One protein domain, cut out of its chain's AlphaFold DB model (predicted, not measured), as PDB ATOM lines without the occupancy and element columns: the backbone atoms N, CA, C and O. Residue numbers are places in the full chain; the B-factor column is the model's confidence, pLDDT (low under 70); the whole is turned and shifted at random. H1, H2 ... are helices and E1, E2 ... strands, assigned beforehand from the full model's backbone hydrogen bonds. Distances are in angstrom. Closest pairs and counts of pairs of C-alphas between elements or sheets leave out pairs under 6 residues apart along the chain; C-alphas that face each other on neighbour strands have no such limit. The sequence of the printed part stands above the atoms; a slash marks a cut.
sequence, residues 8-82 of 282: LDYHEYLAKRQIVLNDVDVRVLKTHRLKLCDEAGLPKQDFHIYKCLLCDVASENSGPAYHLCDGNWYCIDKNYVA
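AT A GLANCE: This is residues 8 to 82 of the 282 residues of an uncharacterized protein of Elusimicrobia bacterium GWA2_62_23 (UniProt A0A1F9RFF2). Two small antiparallel sheets lie toward opposite ends of a long, loose body: the hairpin E1 and E2 at one end, the three-stranded E3, E4 and E5 at the other, with the short helices H2 and H3 packed together between them. H1 lies off to one side, apart from the other named elements, and H4 sits at the far end of the three-stranded sheet. The printed part has 75 residues, with four named helices and five named strands in the order H1 H2 E1 E2 H3 E3 E4 E5 H4; the larger sheet runs E3 - E4 - E5, and the class is mixed, helices and strands. The whole is loose, with a radius of gyration of the C-alphas of 15.9 A, and elongated, spanning 49 by 27 by 19 A.

IN THESE COORDINATES: H1, residues 8 to 16, begins at C-alpha 8 (4.922, 10.011, 31.454) and is 12.3 A long. H2 holds residues 26 to 31. E1, residues 33 to 37, is 12.4 A long, and E2, residues 43 to 48, is 14.0 A long. H3, residues 49 to 52, begins at C-alpha 49 (12.417, 6.315, 41.143). E3 is residues 55 to 57; E4, residues 65 to 69, is 13.3 A long; E5, residues 72 to 76, is 12.7 A long. H4, residues 78 to 82, ends at C-alpha 82 (29.244, -1.916, 17.820).

HOW THE PARTS SIT: H1 touches no helix, and H1 and H2 are apart. H2 touches H3, where the closest C-alphas, of Leu 29 and Tyr 50, are 4.9 A apart. E1 and E2 form a hairpin, antiparallel at 158 degrees, with N 34 and O 47 2.8 A apart, within hydrogen-bond range. H3 only grazes the sheet of E3, E4 and E5, with residues 50 to 52; the closest C-alphas of H3 and E4 are those of Lys 51 and Cys 69, 7.0 A apart. E3, E4 and E5 form a meander, each strand the antiparallel neighbour of the one before. In the hairpin E3 and E4, at 166 degrees, N 57 and O 66 are 2.8 A apart; in the hairpin E4 and E5, at 155 degrees, N 74 and O 67 are 2.8 A apart. E3 and E5 are the edge strands. H4 is only just on this sheet, with 5 pairs of C-alphas within 10 A, and only grazes it with residues 78 to 81. In H1, H2 and H4 every O i to N i+4 pair is within hydrogen-bond range; H3 is too short for such a pair.

THE WHOLE: The two C-alphas farthest apart, of Ala 40 and Ser 62, are 50.4 A apart. The printed part has no cut and no long link. The mean pLDDT of the printed part is 86.5, and residues 60 to 62, between E3 and E4, are under 70.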
ATOM      1  N   LEU A   8       5.971   8.999  31.584       82.62
ATOM      2  CA  LEU A   8       4.922  10.011  31.454       82.62
ATOM      3  C   LEU A   8       4.154  10.208  32.769       82.62
ATOM      4  O   LEU A   8       3.839  11.340  33.120       82.62
ATOM      5  N   ASP A   9       3.928   9.135  33.530       86.75
ATOM      6  CA  ASP A   9       3.243   9.215  34.826       86.75
ATOM      7  C   ASP A   9       4.113   9.945  35.859       86.75
ATOM      8  O   ASP A   9       3.610  10.703  36.690       86.75
ATOM      9  N   TYR A  10       5.439   9.772  35.778       89.38
ATOM     10  CA  TYR A  10       6.375  10.531  36.603       89.38
ATOM     11  C   TYR A  10       6.391  12.018  36.226       89.38
ATOM     12  O   TYR A  10       6.366  12.864  37.117       89.38
ATOM     13  N   HIS A  11       6.349  12.355  34.933       89.00
ATOM     14  CA  HIS A  11       6.232  13.749  34.486       89.00
ATOM     15  C   HIS A  11       4.935  14.396  34.995       89.00
ATOM     16  O   HIS A  11       4.961  15.515  35.504       89.00
ATOM     17  N   GLU A  12       3.810  13.681  34.927       88.25
ATOM     18  CA  GLU A  12       2.533  14.154  35.466       88.25
ATOM     19  C   GLU A  12       2.593  14.344  36.991       88.25
ATOM     20  O   GLU A  12       2.093  15.340  37.517       88.25
ATOM     21  N   TYR A  13       3.238  13.422  37.715       90.62
ATOM     22  CA  TYR A  13       3.472  13.556  39.153       90.62
ATOM     23  C   TYR A  13       4.273  14.823  39.489       90.62
ATOM     24  O   TYR A  13       3.888  15.553  40.406       90.62
ATOM     25  N   LEU A  14       5.350  15.100  38.746       92.44
ATOM     26  CA  LEU A  14       6.163  16.307  38.922       92.44
ATOM     27  C   LEU A  14       5.338  17.570  38.654       92.44
ATOM     28  O   LEU A  14       5.315  18.467  39.495       92.44
ATOM     29  N   ALA A  15       4.579  17.598  37.553       90.38
ATOM     30  CA  ALA A  15       3.714  18.719  37.194       90.38
ATOM     31  C   ALA A  15       2.652  19.003  38.272       90.38
ATOM     32  O   ALA A  15       2.498  20.143  38.708       90.38
ATOM     33  N   LYS A  16       1.977  17.965  38.789       91.81
ATOM     34  CA  LYS A  16       0.997  18.088  39.889       91.81
ATOM     35  C   LYS A  16       1.609  18.622  41.183       91.81
ATOM     36  O   LYS A  16       0.905  19.218  41.994       91.81
ATOM     37  N   ARG A  17       2.900  18.373  41.402       91.00
ATOM     38  CA  ARG A  17       3.662  18.847  42.565       91.00
ATOM     39  C   ARG A  17       4.362  20.183  42.317       91.00
ATOM     40  O   ARG A  17       5.044  20.646  43.222       91.00
ATOM     41  N   GLN A  18       4.180  20.784  41.137       92.31
ATOM     42  CA  GLN A  18       4.854  22.015  40.714       92.31
ATOM     43  C   GLN A  18       6.387  21.904  40.779       92.31
ATOM     44  O   GLN A  18       7.082  22.878  41.047       92.31
ATOM     45  N   ILE A  19       6.920  20.701  40.539       91.25
ATOM     46  CA  ILE A  19       8.361  20.455  40.455       91.25
ATOM     47  C   ILE A  19       8.776  20.602  38.991       91.25
ATOM     48  O   ILE A  19       8.264  19.894  38.121       91.25
ATOM     49  N   VAL A  20       9.713  21.509  38.718       90.88
ATOM     50  CA  VAL A  20      10.263  21.720  37.376       90.88
ATOM     51  C   VAL A  20      11.179  20.549  37.020       90.88
ATOM     52  O   VAL A  20      12.080  20.208  37.778       90.88
ATOM     53  N   LEU A  21      10.966  19.930  35.854       87.56
ATOM     54  CA  LEU A  21      11.723  18.745  35.426       87.56
ATOM     55  C   LEU A  21      13.240  18.996  35.374       87.56
ATOM     56  O   LEU A  21      14.008  18.118  35.752       87.56
ATOM     57  N   ASN A  22      13.663  20.189  34.949       89.94
ATOM     58  CA  ASN A  22      15.082  20.554  34.861       89.94
ATOM     59  C   ASN A  22      15.772  20.653  36.231       89.94
ATOM     60  O   ASN A  22      16.993  20.544  36.294       89.94
ATOM     61  N   ASP A  23      15.004  20.797  37.314       90.56
ATOM     62  CA  ASP A  23      15.530  20.832  38.683       90.56
ATOM     63  C   ASP A  23      15.597  19.424  39.309       90.56
ATOM     64  O   ASP A  23      16.088  19.245  40.427       90.56
ATOM     65  N   VAL A  24      15.102  18.398  38.607       92.19
ATOM     66  CA  VAL A  24      15.112  17.009  39.075       92.19
ATOM     67  C   VAL A  24      16.471  16.379  38.793       92.19
ATOM     68  O   VAL A  24      16.738  15.862  37.710       92.19
ATOM     69  N   ASP A  25      17.323  16.371  39.812       92.25
ATOM     70  CA  ASP A  25      18.615  15.692  39.779       92.25
ATOM     71  C   ASP A  25      18.573  14.278  40.402       92.25
ATOM     72  O   ASP A  25      17.548  13.783  40.882       92.25
ATOM     73  N   VAL A  26      19.726  13.602  40.433       91.19
ATOM     74  CA  VAL A  26      19.867  12.259  41.028       91.19
ATOM     75  C   VAL A  26      19.474  12.225  42.510       91.19
ATOM     76  O   VAL A  26      18.993  11.196  42.985       91.19
ATOM     77  N   ARG A  27      19.657  13.320  43.260       93.31
ATOM     78  CA  ARG A  27      19.278  13.389  44.679       93.31
ATOM     79  C   ARG A  27      17.759  13.358  44.796       93.31
ATOM     80  O   ARG A  27      17.241  12.540  45.550       93.31
ATOM     81  N   VAL A  28      17.053  14.145  43.983       93.06
ATOM     82  CA  VAL A  28      15.581  14.144  43.911       93.06
ATOM     83  C   VAL A  28      15.045  12.780  43.457       93.06
ATOM     84  O   VAL A  28      14.131  12.218  44.064       93.06
ATOM     85  N   LEU A  29      15.656  12.163  42.444       93.38
ATOM     86  CA  LEU A  29      15.255  10.829  41.974       93.38
ATOM     87  C   LEU A  29      15.428   9.740  43.047       93.38
ATOM     88  O   LEU A  29      14.687   8.753  43.059       93.38
ATOM     89  N   LYS A  30      16.398   9.910  43.952       93.81
ATOM     90  CA  LYS A  30      16.617   9.032  45.108       93.81
ATOM     91  C   LYS A  30      15.678   9.333  46.278       93.81
ATOM     92  O   LYS A  30      15.568   8.486  47.157       93.81
ATOM     93  N   THR A  31      14.961  10.454  46.316       92.62
ATOM     94  CA  THR A  31      13.946  10.707  47.358       92.62
ATOM     95  C   THR A  31      12.544  10.310  46.905       92.62
ATOM     96  O   THR A  31      11.757   9.807  47.710       92.62
ATOM     97  N   HIS A  32      12.225  10.471  45.620       93.62
ATOM     98  CA  HIS A  32      10.921  10.089  45.085       93.62
ATOM     99  C   HIS A  32      10.749   8.564  45.098       93.62
ATOM    100  O   HIS A  32      11.670   7.813  44.765       93.62
ATOM    101  N   ARG A  33       9.549   8.100  45.475       91.81
ATOM    102  CA  ARG A  33       9.228   6.671  45.597       91.81
ATOM    103  C   ARG A  33       8.073   6.266  44.691       91.81
ATOM    104  O   ARG A  33       7.011   6.885  44.721       91.81
ATOM    105  N   LEU A  34       8.268   5.180  43.957       90.62
ATOM    106  CA  LEU A  34       7.218   4.415  43.303       90.62
ATOM    107  C   LEU A  34       6.676   3.390  44.298       90.62
ATOM    108  O   LEU A  34       7.452   2.607  44.839       90.62
ATOM    109  N   LYS A  35       5.362   3.376  44.529       89.81
ATOM    110  CA  LYS A  35       4.700   2.376  45.377       89.81
ATOM    111  C   LYS A  35       3.833   1.473  44.514       89.81
ATOM    112  O   LYS A  35       2.941   1.969  43.829       89.81
ATOM    113  N   LEU A  36       4.091   0.171  44.566       85.25
ATOM    114  CA  LEU A  36       3.220  -0.837  43.974       85.25
ATOM    115  C   LEU A  36       2.103  -1.141  44.965       85.25
ATOM    116  O   LEU A  36       2.370  -1.518  46.106       85.25
ATOM    117  N   CYS A  37       0.865  -0.953  44.525       83.75
ATOM    118  CA  CYS A  37      -0.326  -1.199  45.324       83.75
ATOM    119  C   CYS A  37      -1.089  -2.408  44.783       83.75
ATOM    120  O   CYS A  37      -1.086  -2.648  43.578       83.75
ATOM    121  N   ASP A  38      -1.752  -3.150  45.666       82.00
ATOM    122  CA  ASP A  38      -2.714  -4.175  45.260       82.00
ATOM    123  C   ASP A  38      -4.053  -3.574  44.795       82.00
ATOM    124  O   ASP A  38      -4.234  -2.354  44.730       82.00
ATOM    125  N   GLU A  39      -5.017  -4.438  44.472       76.69
ATOM    126  CA  GLU A  39      -6.338  -4.026  43.988       76.69
ATOM    127  C   GLU A  39      -7.128  -3.171  44.988       76.69
ATOM    128  O   GLU A  39      -7.945  -2.338  44.565       76.69
ATOM    129  N   ALA A  40      -6.856  -3.346  46.288       81.69
ATOM    130  CA  ALA A  40      -7.422  -2.577  47.393       81.69
ATOM    131  C   ALA A  40      -6.680  -1.248  47.634       81.69
ATOM    132  O   ALA A  40      -7.129  -0.416  48.426       81.69
ATOM    133  N   GLY A  41      -5.572  -1.015  46.926       77.88
ATOM    134  CA  GLY A  41      -4.768   0.194  47.020       77.88
ATOM    135  C   GLY A  41      -3.738   0.176  48.149       77.88
ATOM    136  O   GLY A  41      -3.142   1.218  48.438       77.88
ATOM    137  N   LEU A  42      -3.515  -0.977  48.786       82.31
ATOM    138  CA  LEU A  42      -2.532  -1.121  49.852       82.31
ATOM    139  C   LEU A  42      -1.131  -1.287  49.250       82.31
ATOM    140  O   LEU A  42      -0.952  -2.090  48.333       82.31
ATOM    141  N   PRO A  43      -0.126  -0.522  49.718       83.00
ATOM    142  CA  PRO A  43       1.233  -0.636  49.208       83.00
ATOM    143  C   PRO A  43       1.832  -1.991  49.601       83.00
ATOM    144  O   PRO A  43       1.911  -2.312  50.783       83.00
ATOM    145  N   LYS A  44       2.283  -2.763  48.610       85.62
ATOM    146  CA  LYS A  44       2.990  -4.038  48.802       85.62
ATOM    147  C   LYS A  44       4.504  -3.884  48.736       85.62
ATOM    148  O   LYS A  44       5.223  -4.555  49.466       85.62
ATOM    149  N   GLN A  45       4.985  -3.027  47.842       84.69
ATOM    150  CA  GLN A  45       6.410  -2.797  47.615       84.69
ATOM    151  C   GLN A  45       6.652  -1.344  47.241       84.69
ATOM    152  O   GLN A  45       5.764  -0.670  46.705       84.69
ATOM    153  N   ASP A  46       7.865  -0.865  47.486       89.56
ATOM    154  CA  ASP A  46       8.258   0.464  47.073       89.56
ATOM    155  C   ASP A  46       9.721   0.568  46.634       89.56
ATOM    156  O   ASP A  46      10.622  -0.106  47.127       89.56
ATOM    157  N   PHE A  47       9.946   1.437  45.654       89.44
ATOM    158  CA  PHE A  47      11.228   1.602  44.983       89.44
ATOM    159  C   PHE A  47      11.549   3.083  44.854       89.44
ATOM    160  O   PHE A  47      10.663   3.905  44.622       89.44
ATOM    161  N   HIS A  48      12.825   3.439  44.965       91.88
ATOM    162  CA  HIS A  48      13.268   4.769  44.558       91.88
ATOM    163  C   HIS A  48      13.084   4.915  43.049       91.88
ATOM    164  O   HIS A  48      13.466   4.004  42.313       91.88
ATOM    165  N   ILE A  49      12.577   6.060  42.584       92.19
ATOM    166  CA  ILE A  49      12.417   6.315  41.143       92.19
ATOM    167  C   ILE A  49      13.748   6.112  40.414       92.19
ATOM    168  O   ILE A  49      13.768   5.491  39.359       92.19
ATOM    169  N   TYR A  50      14.864   6.515  41.030       91.81
ATOM    170  CA  TYR A  50      16.211   6.274  40.509       91.81
ATOM    171  C   TYR A  50      16.499   4.798  40.162       91.81
ATOM    172  O   TYR A  50      17.120   4.527  39.137       91.81
ATOM    173  N   LYS A  51      16.030   3.835  40.969       88.94
ATOM    174  CA  LYS A  51      16.208   2.397  40.687       88.94
ATOM    175  C   LYS A  51      15.301   1.889  39.565       88.94
ATOM    176  O   LYS A  51      15.590   0.863  38.961       88.94
ATOM    177  N   CYS A  52      14.217   2.603  39.274       87.56
ATOM    178  CA  CYS A  52      13.289   2.260  38.201       87.56
ATOM    179  C   CYS A  52      13.749   2.763  36.822       87.56
ATOM    180  O   CYS A  52      13.115   2.429  35.822       87.56
ATOM    181  N   LEU A  53      14.817   3.569  36.755       86.31
ATOM    182  CA  LEU A  53      15.334   4.102  35.499       86.31
ATOM    183  C   LEU A  53      16.155   3.054  34.741       86.31
ATOM    184  O   LEU A  53      16.988   2.352  35.312       86.31
ATOM    185  N   LEU A  54      15.930   3.013  33.429       82.12
ATOM    186  CA  LEU A  54      16.703   2.244  32.465       82.12
ATOM    187  C   LEU A  54      17.155   3.199  31.363       82.12
ATOM    188  O   LEU A  54      16.316   3.784  30.676       82.12
ATOM    189  N   CYS A  55      18.463   3.388  31.217       83.06
ATOM    190  CA  CYS A  55      19.009   4.361  30.277       83.06
ATOM    191  C   CYS A  55      20.281   3.827  29.616       83.06
ATOM    192  O   CYS A  55      21.156   3.300  30.302       83.06
ATOM    193  N   ASP A  56      20.376   4.005  28.300       82.12
ATOM    194  CA  ASP A  56      21.605   3.845  27.526       82.12
ATOM    195  C   ASP A  56      22.069   5.251  27.119       82.12
ATOM    196  O   ASP A  56      21.348   5.965  26.420       82.12
ATOM    197  N   VAL A  57      23.258   5.657  27.565       84.50
ATOM    198  CA  VAL A  57      23.869   6.955  27.252       84.50
ATOM    199  C   VAL A  57      25.063   6.722  26.336       84.50
ATOM    200  O   VAL A  57      26.055   6.100  26.725       84.50
ATOM    201  N   ALA A  58      24.973   7.218  25.104       77.81
ATOM    202  CA  ALA A  58      26.110   7.256  24.193       77.81
ATOM    203  C   ALA A  58      27.077   8.378  24.605       77.81
ATOM    204  O   ALA A  58      26.645   9.441  25.044       77.81
ATOM    205  N   SER A  59      28.384   8.158  24.456       74.81
ATOM    206  CA  SER A  59      29.377   9.222  24.651       74.81
ATOM    207  C   SER A  59      29.440  10.131  23.424       74.81
ATOM    208  O   SER A  59      29.525   9.640  22.299       74.81
ATOM    209  N   GLU A  60      29.472  11.447  23.644       68.31
ATOM    210  CA  GLU A  60      29.510  12.450  22.569       68.31
ATOM    211  C   GLU A  60      30.844  12.508  21.803       68.31
ATOM    212  O   GLU A  60      30.878  13.045  20.705       68.31
ATOM    213  N   ASN A  61      31.936  11.914  22.296       63.09
ATOM    214  CA  ASN A  61      33.262  12.056  21.675       63.09
ATOM    215  C   ASN A  61      34.051  10.748  21.657       63.09
ATOM    216  O   ASN A  61      35.211  10.681  22.063       63.09
ATOM    217  N   SER A  62      33.420   9.676  21.172       65.25
ATOM    218  CA  SER A  62      34.070   8.372  20.990       65.25
ATOM    219  C   SER A  62      34.531   7.696  22.299       65.25
ATOM    220  O   SER A  62      35.329   6.755  22.263       65.25
ATOM    221  N   GLY A  63      34.015   8.147  23.444       73.38
ATOM    222  CA  GLY A  63      34.202   7.512  24.745       73.38
ATOM    223  C   GLY A  63      33.331   6.260  24.927       73.38
ATOM    224  O   GLY A  63      32.619   5.849  24.004       73.38
ATOM    225  N   PRO A  64      33.396   5.620  26.105       78.25
ATOM    226  CA  PRO A  64      32.579   4.451  26.410       78.25
ATOM    227  C   PRO A  64      31.088   4.805  26.466       78.25
ATOM    228  O   PRO A  64      30.710   5.923  26.814       78.25
ATOM    229  N   ALA A  65      30.233   3.842  26.134       84.50
ATOM    230  CA  ALA A  65      28.802   3.948  26.381       84.50
ATOM    231  C   ALA A  65      28.518   3.658  27.859       84.50
ATOM    232  O   ALA A  65      29.187   2.827  28.473       84.50
ATOM    233  N   TYR A  66      27.506   4.305  28.424       87.75
ATOM    234  CA  TYR A  66      27.088   4.073  29.800       87.75
ATOM    235  C   TYR A  66      25.688   3.474  29.841       87.75
ATOM    236  O   TYR A  66      24.802   3.893  29.101       87.75
ATOM    237  N   HIS A  67      25.482   2.500  30.720       86.62
ATOM    238  CA  HIS A  67      24.182   1.882  30.962       86.62
ATOM    239  C   HIS A  67      23.782   2.093  32.423       86.62
ATOM    240  O   HIS A  67      24.559   1.766  33.318       86.62
ATOM    241  N   LEU A  68      22.585   2.625  32.666       87.38
ATOM    242  CA  LEU A  68      21.976   2.716  33.993       87.38
ATOM    243  C   LEU A  68      20.888   1.651  34.112       87.38
ATOM    244  O   LEU A  68      19.925   1.666  33.343       87.38
ATOM    245  N   CYS A  69      21.024   0.758  35.091       85.31
ATOM    246  CA  CYS A  69      20.020  -0.253  35.415       85.31
ATOM    247  C   CYS A  69      20.037  -0.557  36.917       85.31
ATOM    248  O   CYS A  69      21.104  -0.722  37.506       85.31
ATOM    249  N   ASP A  70      18.855  -0.623  37.537       84.19
ATOM    250  CA  ASP A  70      18.677  -0.874  38.979       84.19
ATOM    251  C   ASP A  70      19.519   0.064  39.874       84.19
ATOM    252  O   ASP A  70      20.063  -0.301  40.915       84.19
ATOM    253  N   GLY A  71      19.674   1.315  39.426       86.00
ATOM    254  CA  GLY A  71      20.469   2.341  40.102       86.00
ATOM    255  C   GLY A  71      21.991   2.213  39.945       86.00
ATOM    256  O   GLY A  71      22.714   3.062  40.472       86.00
ATOM    257  N   ASN A  72      22.483   1.215  39.208       87.94
ATOM    258  CA  ASN A  72      23.906   1.003  38.956       87.94
ATOM    259  C   ASN A  72      24.313   1.515  37.573       87.94
ATOM    260  O   ASN A  72      23.610   1.284  36.587       87.94
ATOM    261  N   TRP A  73      25.469   2.176  37.514       90.94
ATOM    262  CA  TRP A  73      26.094   2.616  36.269       90.94
ATOM    263  C   TRP A  73      27.126   1.597  35.799       90.94
ATOM    264  O   TRP A  73      28.010   1.197  36.555       90.94
ATOM    265  N   TYR A  74      27.046   1.236  34.524       87.25
ATOM    266  CA  TYR A  74      27.987   0.352  33.854       87.25
ATOM    267  C   TYR A  74      28.671   1.114  32.726       87.25
ATOM    268  O   TYR A  74      28.001   1.708  31.884       87.25
ATOM    269  N   CYS A  75      30.000   1.087  32.712       88.88
ATOM    270  CA  CYS A  75      30.818   1.612  31.627       88.88
ATOM    271  C   CYS A  75      31.079   0.489  30.620       88.88
ATOM    272  O   CYS A  75      31.537  -0.591  30.997       88.88
ATOM    273  N   ILE A  76      30.755   0.725  29.353       85.69
ATOM    274  CA  ILE A  76      30.772  -0.287  28.302       85.69
ATOM    275  C   ILE A  76      31.610   0.220  27.139       85.69
ATOM    276  O   ILE A  76      31.397   1.306  26.601       85.69
ATOM    277  N   ASP A  77      32.562  -0.606  26.722       87.00
ATOM    278  CA  ASP A  77      33.394  -0.326  25.562       87.00
ATOM    279  C   ASP A  77      32.532  -0.134  24.299       87.00
ATOM    280  O   ASP A  77      31.712  -0.983  23.937       87.00
ATOM    281  N   LYS A  78      32.724   0.987  23.595       84.12
ATOM    282  CA  LYS A  78      31.943   1.315  22.390       84.12
ATOM    283  C   LYS A  78      32.107   0.272  21.285       84.12
ATOM    284  O   LYS A  78      31.160  -0.012  20.556       84.12
ATOM    285  N   ASN A  79      33.298  -0.322  21.166       88.94
ATOM    286  CA  ASN A  79      33.568  -1.323  20.142       88.94
ATOM    287  C   ASN A  79      32.834  -2.621  20.486       88.94
ATOM    288  O   ASN A  79      32.392  -3.332  19.589       88.94
ATOM    289  N   TYR A  80      32.657  -2.927  21.774       88.94
ATOM    290  CA  TYR A  80      31.789  -4.013  22.212       88.94
ATOM    291  C   TYR A  80      30.334  -3.774  21.807       88.94
ATOM    292  O   TYR A  80      29.725  -4.686  21.252       88.94
ATOM    293  N   VAL A  81      29.799  -2.563  22.007       88.19
ATOM    294  CA  VAL A  81      28.434  -2.213  21.570       88.19
ATOM    295  C   VAL A  81      28.292  -2.338  20.049       88.19
ATOM    296  O   VAL A  81      27.350  -2.970  19.576       88.19
ATOM    297  N   ALA A  82      29.254  -1.822  19.281       90.25
ATOM    298  CA  ALA A  82      29.244  -1.916  17.820       90.25
ATOM    299  C   ALA A  82      29.295  -3.372  17.323       90.25
ATOM    300  O   ALA A  82      28.509  -3.757  16.460       90.25
TER     301      ALA A  82